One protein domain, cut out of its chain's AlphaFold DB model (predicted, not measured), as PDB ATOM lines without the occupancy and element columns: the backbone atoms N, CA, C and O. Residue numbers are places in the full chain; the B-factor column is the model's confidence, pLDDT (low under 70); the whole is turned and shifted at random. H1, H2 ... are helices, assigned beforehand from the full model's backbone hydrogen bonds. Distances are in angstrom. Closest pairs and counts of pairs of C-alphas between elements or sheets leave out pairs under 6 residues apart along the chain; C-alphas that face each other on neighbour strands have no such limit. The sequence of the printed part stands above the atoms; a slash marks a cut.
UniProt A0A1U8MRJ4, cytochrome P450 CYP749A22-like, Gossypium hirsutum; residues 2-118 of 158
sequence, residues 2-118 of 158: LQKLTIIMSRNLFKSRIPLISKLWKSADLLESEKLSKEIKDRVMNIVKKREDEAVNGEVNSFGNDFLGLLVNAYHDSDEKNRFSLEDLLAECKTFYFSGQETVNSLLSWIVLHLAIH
ATOM      1  N   LEU A   2     170.249 160.175 126.898       82.62
ATOM      2  CA  LEU A   2     171.575 160.812 126.812       82.62
ATOM      3  C   LEU A   2     172.681 160.067 127.574       82.62
ATOM      4  O   LEU A   2     173.692 159.742 126.972       82.62
ATOM      5  N   GLN A   3     172.448 159.672 128.830       85.31
ATOM      6  CA  GLN A   3     173.425 158.887 129.608       85.31
ATOM      7  C   GLN A   3     173.829 157.584 128.894       85.31
ATOM      8  O   GLN A   3     175.003 157.250 128.773       85.31
ATOM      9  N   LYS A   4     172.836 156.866 128.351       87.19
ATOM     10  CA  LYS A   4     173.046 155.629 127.589       87.19
ATOM     11  C   LYS A   4     173.855 155.887 126.314       87.19
ATOM     12  O   LYS A   4     174.742 155.098 126.005       87.19
ATOM     13  N   LEU A   5     173.592 156.994 125.615       85.25
ATOM     14  CA  LEU A   5     174.358 157.404 124.438       85.25
ATOM     15  C   LEU A   5     175.821 157.657 124.811       85.25
ATOM     16  O   LEU A   5     176.708 157.106 124.167       85.25
ATOM     17  N   THR A   6     176.066 158.402 125.891       83.06
ATOM     18  CA  THR A   6     177.412 158.683 126.405       83.06
ATOM     19  C   THR A   6     178.158 157.399 126.768       83.06
ATOM     20  O   THR A   6     179.295 157.213 126.347       83.06
ATOM     21  N   ILE A   7     177.511 156.465 127.472       86.00
ATOM     22  CA  ILE A   7     178.111 155.170 127.837       86.00
ATOM     23  C   ILE A   7     178.508 154.372 126.589       86.00
ATOM     24  O   ILE A   7     179.615 153.834 126.522       86.00
ATOM     25  N   ILE A   8     177.623 154.300 125.591       84.06
ATOM     26  CA  ILE A   8     177.879 153.589 124.332       84.06
ATOM     27  C   ILE A   8     179.021 154.254 123.552       84.06
ATOM     28  O   ILE A   8     179.903 153.563 123.039       84.06
ATOM     29  N   MET A   9     179.041 155.588 123.476       78.88
ATOM     30  CA  MET A   9     180.116 156.336 122.819       78.88
ATOM     31  C   MET A   9     181.464 156.102 123.504       78.88
ATOM     32  O   MET A   9     182.429 155.767 122.819       78.88
ATOM     33  N   SER A  10     181.523 156.174 124.835       79.00
ATOM     34  CA  SER A  10     182.737 155.886 125.605       79.00
ATOM     35  C   SER A  10     183.225 154.457 125.370       79.00
ATOM     36  O   SER A  10     184.388 154.253 125.033       79.00
ATOM     37  N   ARG A  11     182.337 153.457 125.441       78.19
ATOM     38  CA  ARG A  11     182.680 152.055 125.144       78.19
ATOM     39  C   ARG A  11     183.242 151.867 123.733       78.19
ATOM     40  O   ARG A  11     184.176 151.091 123.551       78.19
ATOM     41  N   ASN A  12     182.693 152.576 122.747       70.50
ATOM     42  CA  ASN A  12     183.183 152.532 121.372       70.50
ATOM     43  C   ASN A  12     184.539 153.237 121.197       70.50
ATOM     44  O   ASN A  12     185.347 152.758 120.407       70.50
ATOM     45  N   LEU A  13     184.814 154.328 121.924       64.88
ATOM     46  CA  LEU A  13     186.111 155.023 121.891       64.88
ATOM     47  C   LEU A  13     187.259 154.134 122.387       64.88
ATOM     48  O   LEU A  13     188.350 154.172 121.825       64.88
ATOM     49  N   PHE A  14     187.002 153.293 123.393       61.16
ATOM     50  CA  PHE A  14     187.989 152.345 123.922       61.16
ATOM     51  C   PHE A  14     188.113 151.050 123.102       61.16
ATOM     52  O   PHE A  14     188.990 150.230 123.377       61.16
ATOM     53  N   LYS A  15     187.267 150.842 122.084       64.44
ATOM     54  CA  LYS A  15     187.337 149.669 121.210       64.44
ATOM     55  C   LYS A  15     188.236 149.991 120.019       64.44
ATOM     56  O   LYS A  15     187.897 150.823 119.181       64.44
ATOM     57  N   SER A  16     189.388 149.329 119.932       58.84
ATOM     58  CA  SER A  16     190.349 149.504 118.839       58.84
ATOM     59  C   SER A  16     189.669 149.307 117.479       58.84
ATOM     60  O   SER A  16     189.190 148.226 117.126       58.84
ATOM     61  N   ARG A  17     189.576 150.397 116.713       61.62
ATOM     62  CA  ARG A  17     188.839 150.447 115.451       61.62
ATOM     63  C   ARG A  17     189.746 149.978 114.320       61.62
ATOM     64  O   ARG A  17     190.581 150.739 113.846       61.62
ATOM     65  N   ILE A  18     189.573 148.738 113.865       63.56
ATOM     66  CA  ILE A  18     190.231 148.269 112.637       63.56
ATOM     67  C   ILE A  18     189.539 148.973 111.448       63.56
ATOM     68  O   ILE A  18     188.347 148.727 111.221       63.56
ATOM     69  N   PRO A  19     190.227 149.858 110.693       59.62
ATOM     70  CA  PRO A  19     189.593 150.797 109.756       59.62
ATOM     71  C   PRO A  19     188.713 150.133 108.687       59.62
ATOM     72  O   PRO A  19     187.652 150.654 108.348       59.62
ATOM     73  N   LEU A  20     189.110 148.953 108.205       60.66
ATOM     74  CA  LEU A  20     188.400 148.213 107.157       60.66
ATOM     75  C   LEU A  20     187.181 147.423 107.657       60.66
ATOM     76  O   LEU A  20     186.157 147.396 106.979       60.66
ATOM     77  N   ILE A  21     187.241 146.823 108.847       61.44
ATOM     78  CA  ILE A  21     186.155 145.965 109.362       61.44
ATOM     79  C   ILE A  21     184.936 146.810 109.752       61.44
ATOM     80  O   ILE A  21     183.797 146.406 109.527       61.44
ATOM     81  N   SER A  22     185.161 148.032 110.245       59.41
ATOM     82  CA  SER A  22     184.071 148.940 110.634       59.41
ATOM     83  C   SER A  22     183.202 149.434 109.466       59.41
ATOM     84  O   SER A  22     182.071 149.856 109.697       59.41
ATOM     85  N   LYS A  23     183.700 149.360 108.220       61.00
ATOM     86  CA  LYS A  23     182.914 149.640 107.003       61.00
ATOM     87  C   LYS A  23     182.033 148.465 106.579       61.00
ATOM     88  O   LYS A  23     181.013 148.690 105.939       61.00
ATOM     89  N   LEU A  24     182.428 147.236 106.916       61.66
ATOM     90  CA  LEU A  24     181.732 146.013 106.513       61.66
ATOM     91  C   LEU A  24     180.736 145.525 107.575       61.66
ATOM     92  O   LEU A  24     179.767 144.852 107.232       61.66
ATOM     93  N   TRP A  25     180.930 145.887 108.848       62.69
ATOM     94  CA  TRP A  25     180.025 145.498 109.929       62.69
ATOM     95  C   TRP A  25     179.848 146.626 110.954       62.69
ATOM     96  O   TRP A  25     180.771 146.965 111.700       62.69
ATOM     97  N   LYS A  26     178.642 147.212 111.009       69.00
ATOM     98  CA  LYS A  26     178.258 148.111 112.106       69.00
ATOM     99  C   LYS A  26     178.040 147.271 113.362       69.00
ATOM    100  O   LYS A  26     177.241 146.339 113.352       69.00
ATOM    101  N   SER A  27     178.738 147.597 114.449       79.44
ATOM    102  CA  SER A  27     178.493 146.952 115.740       79.44
ATOM    103  C   SER A  27     177.091 147.288 116.257       79.44
ATOM    104  O   SER A  27     176.537 148.340 115.932       79.44
ATOM    105  N   ALA A  28     176.535 146.423 117.112       83.25
ATOM    106  CA  ALA A  28     175.281 146.705 117.814       83.25
ATOM    107  C   ALA A  28     175.331 148.060 118.547       83.25
ATOM    108  O   ALA A  28     174.401 148.853 118.436       83.25
ATOM    109  N   ASP A  29     176.467 148.367 119.184       83.19
ATOM    110  CA  ASP A  29     176.719 149.645 119.857       83.19
ATOM    111  C   ASP A  29     176.647 150.848 118.885       83.19
ATOM    112  O   ASP A  29     176.124 151.900 119.245       83.19
ATOM    113  N   LEU A  30     177.137 150.727 117.641       82.38
ATOM    114  CA  LEU A  30     177.022 151.798 116.639       82.38
ATOM    115  C   LEU A  30     175.572 152.006 116.191       82.38
ATOM    116  O   LEU A  30     175.113 153.145 116.136       82.38
ATOM    117  N   LEU A  31     174.847 150.920 115.911       87.31
ATOM    118  CA  LEU A  31     173.433 150.983 115.522       87.31
ATOM    119  C   LEU A  31     172.573 151.595 116.633       87.31
ATOM    120  O   LEU A  31     171.702 152.425 116.374       87.31
ATOM    121  N   GLU A  32     172.837 151.211 117.880       90.00
ATOM    122  CA  GLU A  32     172.124 151.736 119.037       90.00
ATOM    123  C   GLU A  32     172.439 153.219 119.281       90.00
ATOM    124  O   GLU A  32     171.522 153.999 119.539       90.00
ATOM    125  N   SER A  33     173.702 153.630 119.129       88.19
ATOM    126  CA  SER A  33     174.110 155.039 119.204       88.19
ATOM    127  C   SER A  33     173.425 155.898 118.134       88.19
ATOM    128  O   SER A  33     172.868 156.953 118.445       88.19
ATOM    129  N   GLU A  34     173.394 155.429 116.881       89.12
ATOM    130  CA  GLU A  34     172.722 156.123 115.774       89.12
ATOM    131  C   GLU A  34     171.216 156.267 116.032       89.12
ATOM    132  O   GLU A  34     170.671 157.368 115.901       89.12
ATOM    133  N   LYS A  35     170.550 155.186 116.464       93.12
ATOM    134  CA  LYS A  35     169.126 155.203 116.825       93.12
ATOM    135  C   LYS A  35     168.845 156.220 117.929       93.12
ATOM    136  O   LYS A  35     167.936 157.034 117.811       93.12
ATOM    137  N   LEU A  36     169.649 156.196 118.983       92.06
ATOM    138  CA  LEU A  36     169.471 157.047 120.150       92.06
ATOM    139  C   LEU A  36     169.748 158.523 119.845       92.06
ATOM    140  O   LEU A  36     169.014 159.396 120.304       92.06
ATOM    141  N   SER A  37     170.766 158.804 119.029       90.56
ATOM    142  CA  SER A  37     171.049 160.152 118.532       90.56
ATOM    143  C   SER A  37     169.892 160.685 117.685       90.56
ATOM    144  O   SER A  37     169.481 161.834 117.871       90.56
ATOM    145  N   LYS A  38     169.311 159.840 116.819       93.56
ATOM    146  CA  LYS A  38     168.121 160.181 116.030       93.56
ATOM    147  C   LYS A  38     166.915 160.477 116.925       93.56
ATOM    148  O   LYS A  38     166.308 161.526 116.773       93.56
ATOM    149  N   GLU A  39     166.621 159.621 117.901       94.00
ATOM    150  CA  GLU A  39     165.511 159.842 118.840       94.00
ATOM    151  C   GLU A  39     165.666 161.144 119.639       94.00
ATOM    152  O   GLU A  39     164.685 161.855 119.861       94.00
ATOM    153  N   ILE A  40     166.888 161.479 120.071       91.56
ATOM    154  CA  ILE A  40     167.162 162.751 120.752       91.56
ATOM    155  C   ILE A  40     166.921 163.923 119.799       91.56
ATOM    156  O   ILE A  40     166.248 164.877 120.185       91.56
ATOM    157  N   LYS A  41     167.427 163.844 118.564       94.38
ATOM    158  CA  LYS A  41     167.205 164.870 117.538       94.38
ATOM    159  C   LYS A  41     165.717 165.085 117.280       94.38
ATOM    160  O   LYS A  41     165.259 166.220 117.347       94.38
ATOM    161  N   ASP A  42     164.966 164.015 117.047       95.88
ATOM    162  CA  ASP A  42     163.535 164.085 116.748       95.88
ATOM    163  C   ASP A  42     162.760 164.721 117.915       95.88
ATOM    164  O   ASP A  42     161.898 165.572 117.706       95.88
ATOM    165  N   ARG A  43     163.113 164.384 119.163       94.25
ATOM    166  CA  ARG A  43     162.498 164.987 120.357       94.25
ATOM    167  C   ARG A  43     162.797 166.474 120.494       94.25
ATOM    168  O   ARG A  43     161.868 167.231 120.750       94.25
ATOM    169  N   VAL A  44     164.055 166.888 120.328       93.62
ATOM    170  CA  VAL A  44     164.418 168.314 120.382       93.62
ATOM    171  C   VAL A  44     163.687 169.075 119.279       93.62
ATOM    172  O   VAL A  44     163.047 170.083 119.561       93.62
ATOM    173  N   MET A  45     163.673 168.545 118.054       95.12
ATOM    174  CA  MET A  45     162.993 169.192 116.932       95.12
ATOM    175  C   MET A  45     161.483 169.289 117.111       95.12
ATOM    176  O   MET A  45     160.898 170.281 116.697       95.12
ATOM    177  N   ASN A  46     160.842 168.307 117.741       96.50
ATOM    178  CA  ASN A  46     159.416 168.406 118.047       96.50
ATOM    179  C   ASN A  46     159.121 169.539 119.041       96.50
ATOM    180  O   ASN A  46     158.107 170.215 118.903       96.50
ATOM    181  N   ILE A  47     160.001 169.763 120.023       94.88
ATOM    182  CA  ILE A  47     159.857 170.868 120.981       94.88
ATOM    183  C   ILE A  47     160.079 172.214 120.278       94.88
ATOM    184  O   ILE A  47     159.303 173.140 120.495       94.88
ATOM    185  N   VAL A  48     161.103 172.310 119.424       94.81
ATOM    186  CA  VAL A  48     161.402 173.521 118.640       94.81
ATOM    187  C   VAL A  48     160.233 173.868 117.720       94.81
ATOM    188  O   VAL A  48     159.712 174.971 117.813       94.81
ATOM    189  N   LYS A  49     159.746 172.906 116.926       95.00
ATOM    190  CA  LYS A  49     158.601 173.100 116.023       95.00
ATOM    191  C   LYS A  49     157.350 173.559 116.750       95.00
ATOM    192  O   LYS A  49     156.725 174.518 116.331       95.00
ATOM    193  N   LYS A  50     157.020 172.923 117.880       93.62
ATOM    194  CA  LYS A  50     155.874 173.341 118.693       93.62
ATOM    195  C   LYS A  50     155.970 174.827 119.067       93.62
ATOM    196  O   LYS A  50     154.975 175.537 119.040       93.62
ATOM    197  N   ARG A  51     157.173 175.285 119.402       92.31
ATOM    198  CA  ARG A  51     157.440 176.666 119.803       92.31
ATOM    199  C   ARG A  51     157.426 177.639 118.624       92.31
ATOM    200  O   ARG A  51     157.014 178.784 118.781       92.31
ATOM    201  N   GLU A  52     157.859 177.183 117.453       92.56
ATOM    202  CA  GLU A  52     157.708 177.916 116.194       92.56
ATOM    203  C   GLU A  52     156.226 178.096 115.842       92.56
ATOM    204  O   GLU A  52     155.809 179.214 115.546       92.56
ATOM    205  N   ASP A  53     155.425 177.036 115.955       92.44
ATOM    206  CA  ASP A  53     153.986 177.060 115.678       92.44
ATOM    207  C   ASP A  53     153.246 178.034 116.616       92.44
ATOM    208  O   ASP A  53     152.448 178.851 116.155       92.44
ATOM    209  N   GLU A  54     153.548 178.006 117.921       89.81
ATOM    210  CA  GLU A  54     152.995 178.942 118.921       89.81
ATOM    211  C   GLU A  54     153.318 180.414 118.576       89.81
ATOM    212  O   GLU A  54     152.467 181.297 118.717       89.81
ATOM    213  N   ALA A  55     154.525 180.694 118.073       88.38
ATOM    214  CA  ALA A  55     154.923 182.042 117.661       88.38
ATOM    215  C   ALA A  55     154.243 182.484 116.351       88.38
ATOM    216  O   ALA A  55     153.771 183.616 116.248       88.38
ATOM    217  N   VAL A  56     154.149 181.595 115.356       87.06
ATOM    218  CA  VAL A  56     153.499 181.880 114.062       87.06
ATOM    219  C   VAL A  56     151.998 182.125 114.231       87.06
ATOM    220  O   VAL A  56     151.446 183.018 113.589       87.06
ATOM    221  N   ASN A  57     151.345 181.385 115.127       87.25
ATOM    222  CA  ASN A  57     149.919 181.547 115.421       87.25
ATOM    223  C   ASN A  57     149.609 182.813 116.243       87.25
ATOM    224  O   ASN A  57     148.442 183.095 116.517       87.25
ATOM    225  N   GLY A  58     150.632 183.583 116.636       78.12
ATOM    226  CA  GLY A  58     150.479 184.793 117.440       78.12
ATOM    227  C   GLY A  58     150.088 184.521 118.895       78.12
ATOM    228  O   GLY A  58     149.687 185.448 119.596       78.12
ATOM    229  N   GLU A  59     150.205 183.274 119.363       75.19
ATOM    230  CA  GLU A  59     149.961 182.912 120.764       75.19
ATOM    231  C   GLU A  59     151.059 183.483 121.675       75.19
ATOM    232  O   GLU A  59     150.817 183.783 122.846       75.19
ATOM    233  N   VAL A  60     152.262 183.687 121.122       73.50
ATOM    234  CA  VAL A  60     153.407 184.303 121.797       73.50
ATOM    235  C   VAL A  60     154.105 185.286 120.848       73.50
ATOM    236  O   VAL A  60     154.340 184.980 119.686       73.50
ATOM    237  N   ASN A  61     154.501 186.464 121.347       69.38
ATOM    238  CA  ASN A  61     155.147 187.520 120.541       69.38
ATOM    239  C   ASN A  61     156.560 187.163 120.020       69.38
ATOM    240  O   ASN A  61     157.154 187.935 119.273       69.38
ATOM    241  N   SER A  62     157.150 186.063 120.488       82.75
ATOM    242  CA  SER A  62     158.488 185.587 120.113       82.75
ATOM    243  C   SER A  62     158.636 184.115 120.500       82.75
ATOM    244  O   SER A  62     157.773 183.566 121.186       82.75
ATOM    245  N   PHE A  63     159.784 183.507 120.198       89.62
ATOM    246  CA  PHE A  63     160.139 182.198 120.748       89.62
ATOM    247  C   PHE A  63     160.407 182.230 122.265       89.62
ATOM    248  O   PHE A  63     160.811 181.218 122.817       89.62
ATOM    249  N   GLY A  64     160.191 183.340 122.976       87.56
ATOM    250  CA  GLY A  64     160.345 183.470 124.427       87.56
ATOM    251  C   GLY A  64     161.771 183.789 124.887       87.56
ATOM    252  O   GLY A  64     162.732 183.685 124.131       87.56
ATOM    253  N   ASN A  65     161.896 184.170 126.163       90.19
ATOM    254  CA  ASN A  65     163.144 184.676 126.759       90.19
ATOM    255  C   ASN A  65     163.854 183.655 127.667       90.19
ATOM    256  O   ASN A  65     164.781 184.008 128.394       90.19
ATOM    257  N   ASP A  66     163.390 182.403 127.682       92.25
ATOM    258  CA  ASP A  66     164.081 181.316 128.377       92.25
ATOM    259  C   ASP A  66     165.224 180.744 127.522       92.25
ATOM    260  O   ASP A  66     165.384 181.096 126.356       92.25
ATOM    261  N   PHE A  67     166.025 179.850 128.110       93.31
ATOM    262  CA  PHE A  67     167.180 179.243 127.443       93.31
ATOM    263  C   PHE A  67     166.846 178.654 126.065       93.31
ATOM    264  O   PHE A  67     167.565 178.908 125.101       93.31
ATOM    265  N   LEU A  68     165.743 177.906 125.949       93.69
ATOM    266  CA  LEU A  68     165.346 177.322 124.671       93.69
ATOM    267  C   LEU A  68     164.889 178.409 123.697       93.69
ATOM    268  O   LEU A  68     165.263 178.364 122.532       93.69
ATOM    269  N   GLY A  69     164.115 179.388 124.162       94.00
ATOM    270  CA  GLY A  69     163.691 180.515 123.334       94.00
ATOM    271  C   GLY A  69     164.863 181.296 122.746       94.00
ATOM    272  O   GLY A  69     164.868 181.588 121.553       94.00
ATOM    273  N   LEU A  70     165.904 181.547 123.544       94.12
ATOM    274  CA  LEU A  70     167.140 182.181 123.082       94.12
ATOM    275  C   LEU A  70     167.871 181.335 122.030       94.12
ATOM    276  O   LEU A  70     168.322 181.881 121.027       94.12
ATOM    277  N   LEU A  71     167.942 180.012 122.213       95.38
ATOM    278  CA  LEU A  71     168.533 179.113 121.218       95.38
ATOM    279  C   LEU A  71     167.732 179.072 119.909       95.38
ATOM    280  O   LEU A  71     168.325 179.062 118.834       95.38
ATOM    281  N   VAL A  72     166.398 179.061 119.981       95.00
ATOM    282  CA  VAL A  72     165.536 179.084 118.788       95.00
ATOM    283  C   VAL A  72     165.643 180.435 118.072       95.00
ATOM    284  O   VAL A  72     165.717 180.461 116.848       95.00
ATOM    285  N   ASN A  73     165.749 181.550 118.806       93.25
ATOM    286  CA  ASN A  73     166.049 182.860 118.217       93.25
ATOM    287  C   ASN A  73     167.397 182.845 117.476       93.25
ATOM    288  O   ASN A  73     167.454 183.277 116.331       93.25
ATOM    289  N   ALA A  74     168.458 182.302 118.087       94.69
ATOM    290  CA  ALA A  74     169.769 182.187 117.442       94.69
ATOM    291  C   ALA A  74     169.742 181.260 116.213       94.69
ATOM    292  O   ALA A  74     170.423 181.508 115.224       94.69
ATOM    293  N   TYR A  75     168.932 180.200 116.233       95.06
ATOM    294  CA  TYR A  75     168.736 179.310 115.083       95.06
ATOM    295  C   TYR A  75     168.047 180.007 113.894       95.06
ATOM    296  O   TYR A  75     168.311 179.667 112.740       95.06
ATOM    297  N   HIS A  76     167.223 181.023 114.164       93.06
ATOM    298  CA  HIS A  76     166.528 181.842 113.161       93.06
ATOM    299  C   HIS A  76     167.144 183.232 112.961       93.06
ATOM    300  O   HIS A  76     166.489 184.114 112.404       93.06
ATOM    301  N   ASP A  77     168.388 183.453 113.400       92.69
ATOM    302  CA  ASP A  77     169.034 184.760 113.259       92.69
ATOM    303  C   ASP A  77     169.176 185.147 111.775       92.69
ATOM    304  O   ASP A  77     169.531 184.334 110.915       92.69
ATOM    305  N   SER A  78     168.873 186.410 111.476       91.69
ATOM    306  CA  SER A  78     169.000 186.983 110.136       91.69
ATOM    307  C   SER A  78     170.454 187.183 109.695       91.69
ATOM    308  O   SER A  78     170.726 187.178 108.493       91.69
ATOM    309  N   ASP A  79     171.383 187.362 110.639       94.06
ATOM    310  CA  ASP A  79     172.817 187.430 110.364       94.06
ATOM    311  C   ASP A  79     173.398 186.014 110.349       94.06
ATOM    312  O   ASP A  79     173.508 185.346 111.380       94.06
ATOM    313  N   GLU A  80     173.831 185.560 109.171       90.94
ATOM    314  CA  GLU A  80     174.403 184.223 108.995       90.94
ATOM    315  C   GLU A  80     175.616 183.947 109.892       90.94
ATOM    316  O   GLU A  80     175.904 182.784 110.164       90.94
ATOM    317  N   LYS A  81     176.322 184.983 110.367       91.38
ATOM    318  CA  LYS A  81     177.456 184.818 111.289       91.38
ATOM    319  C   LYS A  81     177.031 184.428 112.702       91.38
ATOM    320  O   LYS A  81     177.818 183.797 113.401       91.38
ATOM    321  N   ASN A  82     175.824 184.816 113.111       89.19
ATOM    322  CA  ASN A  82     175.273 184.532 114.437       89.19
ATOM    323  C   ASN A  82     174.257 183.382 114.403       89.19
ATOM    324  O   ASN A  82     173.912 182.840 115.453       89.19
ATOM    325  N   ARG A  83     173.798 182.995 113.206       95.50
ATOM    326  CA  ARG A  83     172.810 181.938 113.019       95.50
ATOM    327  C   ARG A  83     173.369 180.569 113.392       95.50
ATOM    328  O   ARG A  83     174.313 180.079 112.773       95.50
ATOM    329  N   PHE A  84     172.730 179.917 114.354       96.06
ATOM    330  CA  PHE A  84     173.079 178.554 114.746       96.06
ATOM    331  C   PHE A  84     172.714 177.555 113.650       96.06
ATOM    332  O   PHE A  84     171.657 177.647 113.024       96.06
ATOM    333  N   SER A  85     173.564 176.547 113.457       96.00
ATOM    334  CA  SER A  85     173.173 175.351 112.718       96.00
ATOM    335  C   SER A  85     172.241 174.474 113.560       96.00
ATOM    336  O   SER A  85     172.102 174.632 114.778       96.00
ATOM    337  N   LEU A  86     171.611 173.493 112.913       92.62
ATOM    338  CA  LEU A  86     170.837 172.482 113.628       92.62
ATOM    339  C   LEU A  86     171.731 171.688 114.594       92.62
ATOM    340  O   LEU A  86     171.303 171.299 115.682       92.62
ATOM    341  N   GLU A  87     172.970 171.432 114.194       93.69
ATOM    342  CA  GLU A  87     173.967 170.742 114.994       93.69
ATOM    343  C   GLU A  87     174.322 171.540 116.254       93.69
ATOM    344  O   GLU A  87     174.371 170.933 117.326       93.69
ATOM    345  N   ASP A  88     174.470 172.865 116.150       95.44
ATOM    346  CA  ASP A  88     174.740 173.753 117.291       95.44
ATOM    347  C   ASP A  88     173.560 173.766 118.269       95.44
ATOM    348  O   ASP A  88     173.729 173.509 119.462       95.44
ATOM    349  N   LEU A  89     172.334 173.949 117.758       94.81
ATOM    350  CA  LEU A  89     171.107 173.898 118.559       94.81
ATOM    351  C   LEU A  89     170.990 172.574 119.333       94.81
ATOM    352  O   LEU A  89     170.713 172.554 120.538       94.81
ATOM    353  N   LEU A  90     171.218 171.450 118.645       93.44
ATOM    354  CA  LEU A  90     171.200 170.125 119.259       93.44
ATOM    355  C   LEU A  90     172.330 169.948 120.274       93.44
ATOM    356  O   LEU A  90     172.105 169.308 121.303       93.44
ATOM    357  N   ALA A  91     173.532 170.452 119.992       92.25
ATOM    358  CA  ALA A  91     174.674 170.357 120.891       92.25
ATOM    359  C   ALA A  91     174.404 171.108 122.200       92.25
ATOM    360  O   ALA A  91     174.514 170.502 123.267       92.25
ATOM    361  N   GLU A  92     173.942 172.356 122.130       94.31
ATOM    362  CA  GLU A  92     173.630 173.164 123.312       94.31
ATOM    363  C   GLU A  92     172.496 172.555 124.146       94.31
ATOM    364  O   GLU A  92     172.615 172.420 125.367       94.31
ATOM    365  N   CYS A  93     171.430 172.066 123.498       92.69
ATOM    366  CA  CYS A  93     170.344 171.377 124.199       92.69
ATOM    367  C   CYS A  93     170.832 170.114 124.928       92.69
ATOM    368  O   CYS A  93     170.433 169.850 126.068       92.69
ATOM    369  N   LYS A  94     171.697 169.317 124.284       90.06
ATOM    370  CA  LYS A  94     172.270 168.104 124.884       90.06
ATOM    371  C   LYS A  94     173.171 168.445 126.066       90.06
ATOM    372  O   LYS A  94     173.048 167.792 127.100       90.06
ATOM    373  N   THR A  95     174.033 169.448 125.922       90.19
ATOM    374  CA  THR A  95     174.950 169.900 126.974       90.19
ATOM    375  C   THR A  95     174.183 170.397 128.191       90.19
ATOM    376  O   THR A  95     174.427 169.915 129.298       90.19
ATOM    377  N   PHE A  96     173.212 171.293 127.994       89.94
ATOM    378  CA  PHE A  96     172.394 171.832 129.078       89.94
ATOM    379  C   PHE A  96     171.680 170.719 129.855       89.94
ATOM    380  O   PHE A  96     171.771 170.641 131.082       89.94
ATOM    381  N   TYR A  97     171.022 169.805 129.135       87.31
ATOM    382  CA  TYR A  97     170.273 168.722 129.762       87.31
ATOM    383  C   TYR A  97     171.182 167.708 130.467       87.31
ATOM    384  O   TYR A  97     170.875 167.280 131.577       87.31
ATOM    385  N   PHE A  98     172.303 167.323 129.850       84.62
ATOM    386  CA  PHE A  98     173.227 166.346 130.427       84.62
ATOM    387  C   PHE A  98     173.869 166.864 131.718       84.62
ATOM    388  O   PHE A  98     173.809 166.190 132.748       84.62
ATOM    389  N   SER A  99     174.419 168.080 131.680       86.12
ATOM    390  CA  SER A  99     175.072 168.703 132.834       86.12
ATOM    391  C   SER A  99     174.106 168.894 134.005       86.12
ATOM    392  O   SER A  99     174.465 168.624 135.154       86.12
ATOM    393  N   GLY A 100     172.868 169.315 133.723       86.88
ATOM    394  CA  GLY A 100     171.842 169.496 134.749       86.88
ATOM    395  C   GLY A 100     171.337 168.176 135.331       86.88
ATOM    396  O   GLY A 100     171.190 168.052 136.543       86.88
ATOM    397  N   GLN A 101     171.092 167.167 134.492       87.56
ATOM    398  CA  GLN A 101     170.450 165.934 134.938       87.56
ATOM    399  C   GLN A 101     171.340 165.108 135.875       87.56
ATOM    400  O   GLN A 101     170.872 164.678 136.928       87.56
ATOM    401  N   GLU A 102     172.600 164.865 135.508       85.75
ATOM    402  CA  GLU A 102     173.489 163.991 136.290       85.75
ATOM    403  C   GLU A 102     173.771 164.558 137.683       85.75
ATOM    404  O   GLU A 102     173.667 163.859 138.694       85.75
ATOM    405  N   THR A 103     174.098 165.849 137.736       89.75
ATOM    406  CA  THR A 103     174.470 166.534 138.977       89.75
ATOM    407  C   THR A 103     173.286 166.627 139.937       89.75
ATOM    408  O   THR A 103     173.424 166.272 141.109       89.75
ATOM    409  N   VAL A 104     172.105 167.011 139.437       91.44
ATOM    410  CA  VAL A 104     170.882 167.120 140.245       91.44
ATOM    411  C   VAL A 104     170.396 165.749 140.709       91.44
ATOM    412  O   VAL A 104     170.061 165.601 141.881       91.44
ATOM    413  N   ASN A 105     170.407 164.723 139.849       91.50
ATOM    414  CA  ASN A 105     169.994 163.369 140.242       91.50
ATOM    415  C   ASN A 105     170.888 162.794 141.346       91.50
ATOM    416  O   ASN A 105     170.384 162.201 142.304       91.50
ATOM    417  N   SER A 106     172.205 162.974 141.219       90.94
ATOM    418  CA  SER A 106     173.165 162.537 142.233       90.94
ATOM    419  C   SER A 106     172.926 163.272 143.554       90.94
ATOM    420  O   SER A 106     172.723 162.630 144.585       90.94
ATOM    421  N   LEU A 107     172.840 164.606 143.518       91.75
ATOM    422  CA  LEU A 107     172.576 165.429 144.700       91.75
ATOM    423  C   LEU A 107     171.276 165.020 145.407       91.75
ATOM    424  O   LEU A 107     171.281 164.804 146.616       91.75
ATOM    425  N   LEU A 108     170.176 164.869 144.665       93.38
ATOM    426  CA  LEU A 108     168.888 164.461 145.229       93.38
ATOM    427  C   LEU A 108     168.948 163.064 145.852       93.38
ATOM    428  O   LEU A 108     168.396 162.866 146.932       93.38
ATOM    429  N   SER A 109     169.643 162.117 145.215       94.62
ATOM    430  CA  SER A 109     169.828 160.767 145.765       94.62
ATOM    431  C   SER A 109     170.525 160.813 147.126       94.62
ATOM    432  O   SER A 109     170.069 160.182 148.080       94.62
ATOM    433  N   TRP A 110     171.584 161.618 147.246       92.56
ATOM    434  CA  TRP A 110     172.279 161.818 148.516       92.56
ATOM    435  C   TRP A 110     171.416 162.545 149.550       92.56
ATOM    436  O   TRP A 110     171.402 162.143 150.711       92.56
ATOM    437  N   ILE A 111     170.657 163.575 149.154       93.12
ATOM    438  CA  ILE A 111     169.766 164.302 150.072       93.12
ATOM    439  C   ILE A 111     168.721 163.346 150.648       93.12
ATOM    440  O   ILE A 111     168.516 163.324 151.858       93.12
ATOM    441  N   VAL A 112     168.089 162.523 149.804       93.94
ATOM    442  CA  VAL A 112     167.095 161.535 150.242       93.94
ATOM    443  C   VAL A 112     167.719 160.516 151.197       93.94
ATOM    444  O   VAL A 112     167.126 160.229 152.234       93.94
ATOM    445  N   LEU A 113     168.924 160.017 150.896       93.62
ATOM    446  CA  LEU A 113     169.649 159.110 151.787       93.62
ATOM    447  C   LEU A 113     169.916 159.754 153.155       93.62
ATOM    448  O   LEU A 113     169.593 159.161 154.181       93.62
ATOM    449  N   HIS A 114     170.456 160.975 153.179       90.62
ATOM    450  CA  HIS A 114     170.737 161.691 154.424       90.62
ATOM    451  C   HIS A 114     169.469 161.964 155.236       90.62
ATOM    452  O   HIS A 114     169.467 161.792 156.451       90.62
ATOM    453  N   LEU A 115     168.375 162.339 154.576       93.94
ATOM    454  CA  LEU A 115     167.081 162.524 155.227       93.94
ATOM    455  C   LEU A 115     166.516 161.221 155.806       93.94
ATOM    456  O   LEU A 115     165.788 161.275 156.792       93.94
ATOM    457  N   ALA A 116     166.813 160.070 155.202       94.50
ATOM    458  CA  ALA A 116     166.364 158.773 155.701       94.50
ATOM    459  C   ALA A 116     167.146 158.315 156.942       94.50
ATOM    460  O   ALA A 116     166.569 157.674 157.812       94.50
ATOM    461  N   ILE A 117     168.439 158.645 157.039       94.69
ATOM    462  CA  ILE A 117     169.289 158.251 158.179       94.69
ATOM    463  C   ILE A 117     169.320 159.293 159.312       94.69
ATOM    464  O   ILE A 117     169.715 158.966 160.430       94.69
ATOM    465  N   HIS A 118     168.908 160.537 159.045       93.44
ATOM    466  CA  HIS A 118     168.837 161.635 160.017       93.44
ATOM    467  C   HIS A 118     167.390 162.123 160.176       93.44
ATOM    468  O   HIS A 118     167.012 163.199 159.700       93.44
TER     469      HIS A 118
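What this domain is: This is residues 2 to 118 of the 158 residues of the protein "cytochrome P450 CYP749A22-like" of Gossypium hirsutum (UniProt A0A1U8MRJ4). Helices H5 and H3 make a lopsided T, crossing near the start of H5, and residues 103 to 118 stick out. H1 packs on H3, and H4 packs beside the start of H5. The class is all helix, with five named helices in 117 printed residues; the whole is loose, radius of gyration of the C-alphas 19.3 A, spans 56 by 51 by 24 A.

Where its parts are: H5, residues 86 to 117, runs 46.8 A from C-alpha 86 at (170.837, 172.482, 113.628) to C-alpha 117 at (169.289, 158.251, 158.179). H3 is residues 28 to 56, H1 2 to 13, H2 21 to 24, H4 67 to 75.

How they stand to each other: H5 only just touches H3, with 3 pairs of C-alphas within 8 A, about perpendicular at 78 degrees; C-alphas 41 and 90 are closest, 6.8 A. H4 and H5 form a helical hairpin, closest at C-alphas 71 and 89, 6.4 A. H1 touches H3, closest at C-alphas 5 and 33, 5.7 A. H2 touches no helix. Every O i to N i+4 pair is within hydrogen-bond range in H1, H3 and H4, 27 of 28 in H5.

The domain as a whole: The printed part has no cut and no long link. The pLDDT is under 70 at residues 13 to 26 and 61.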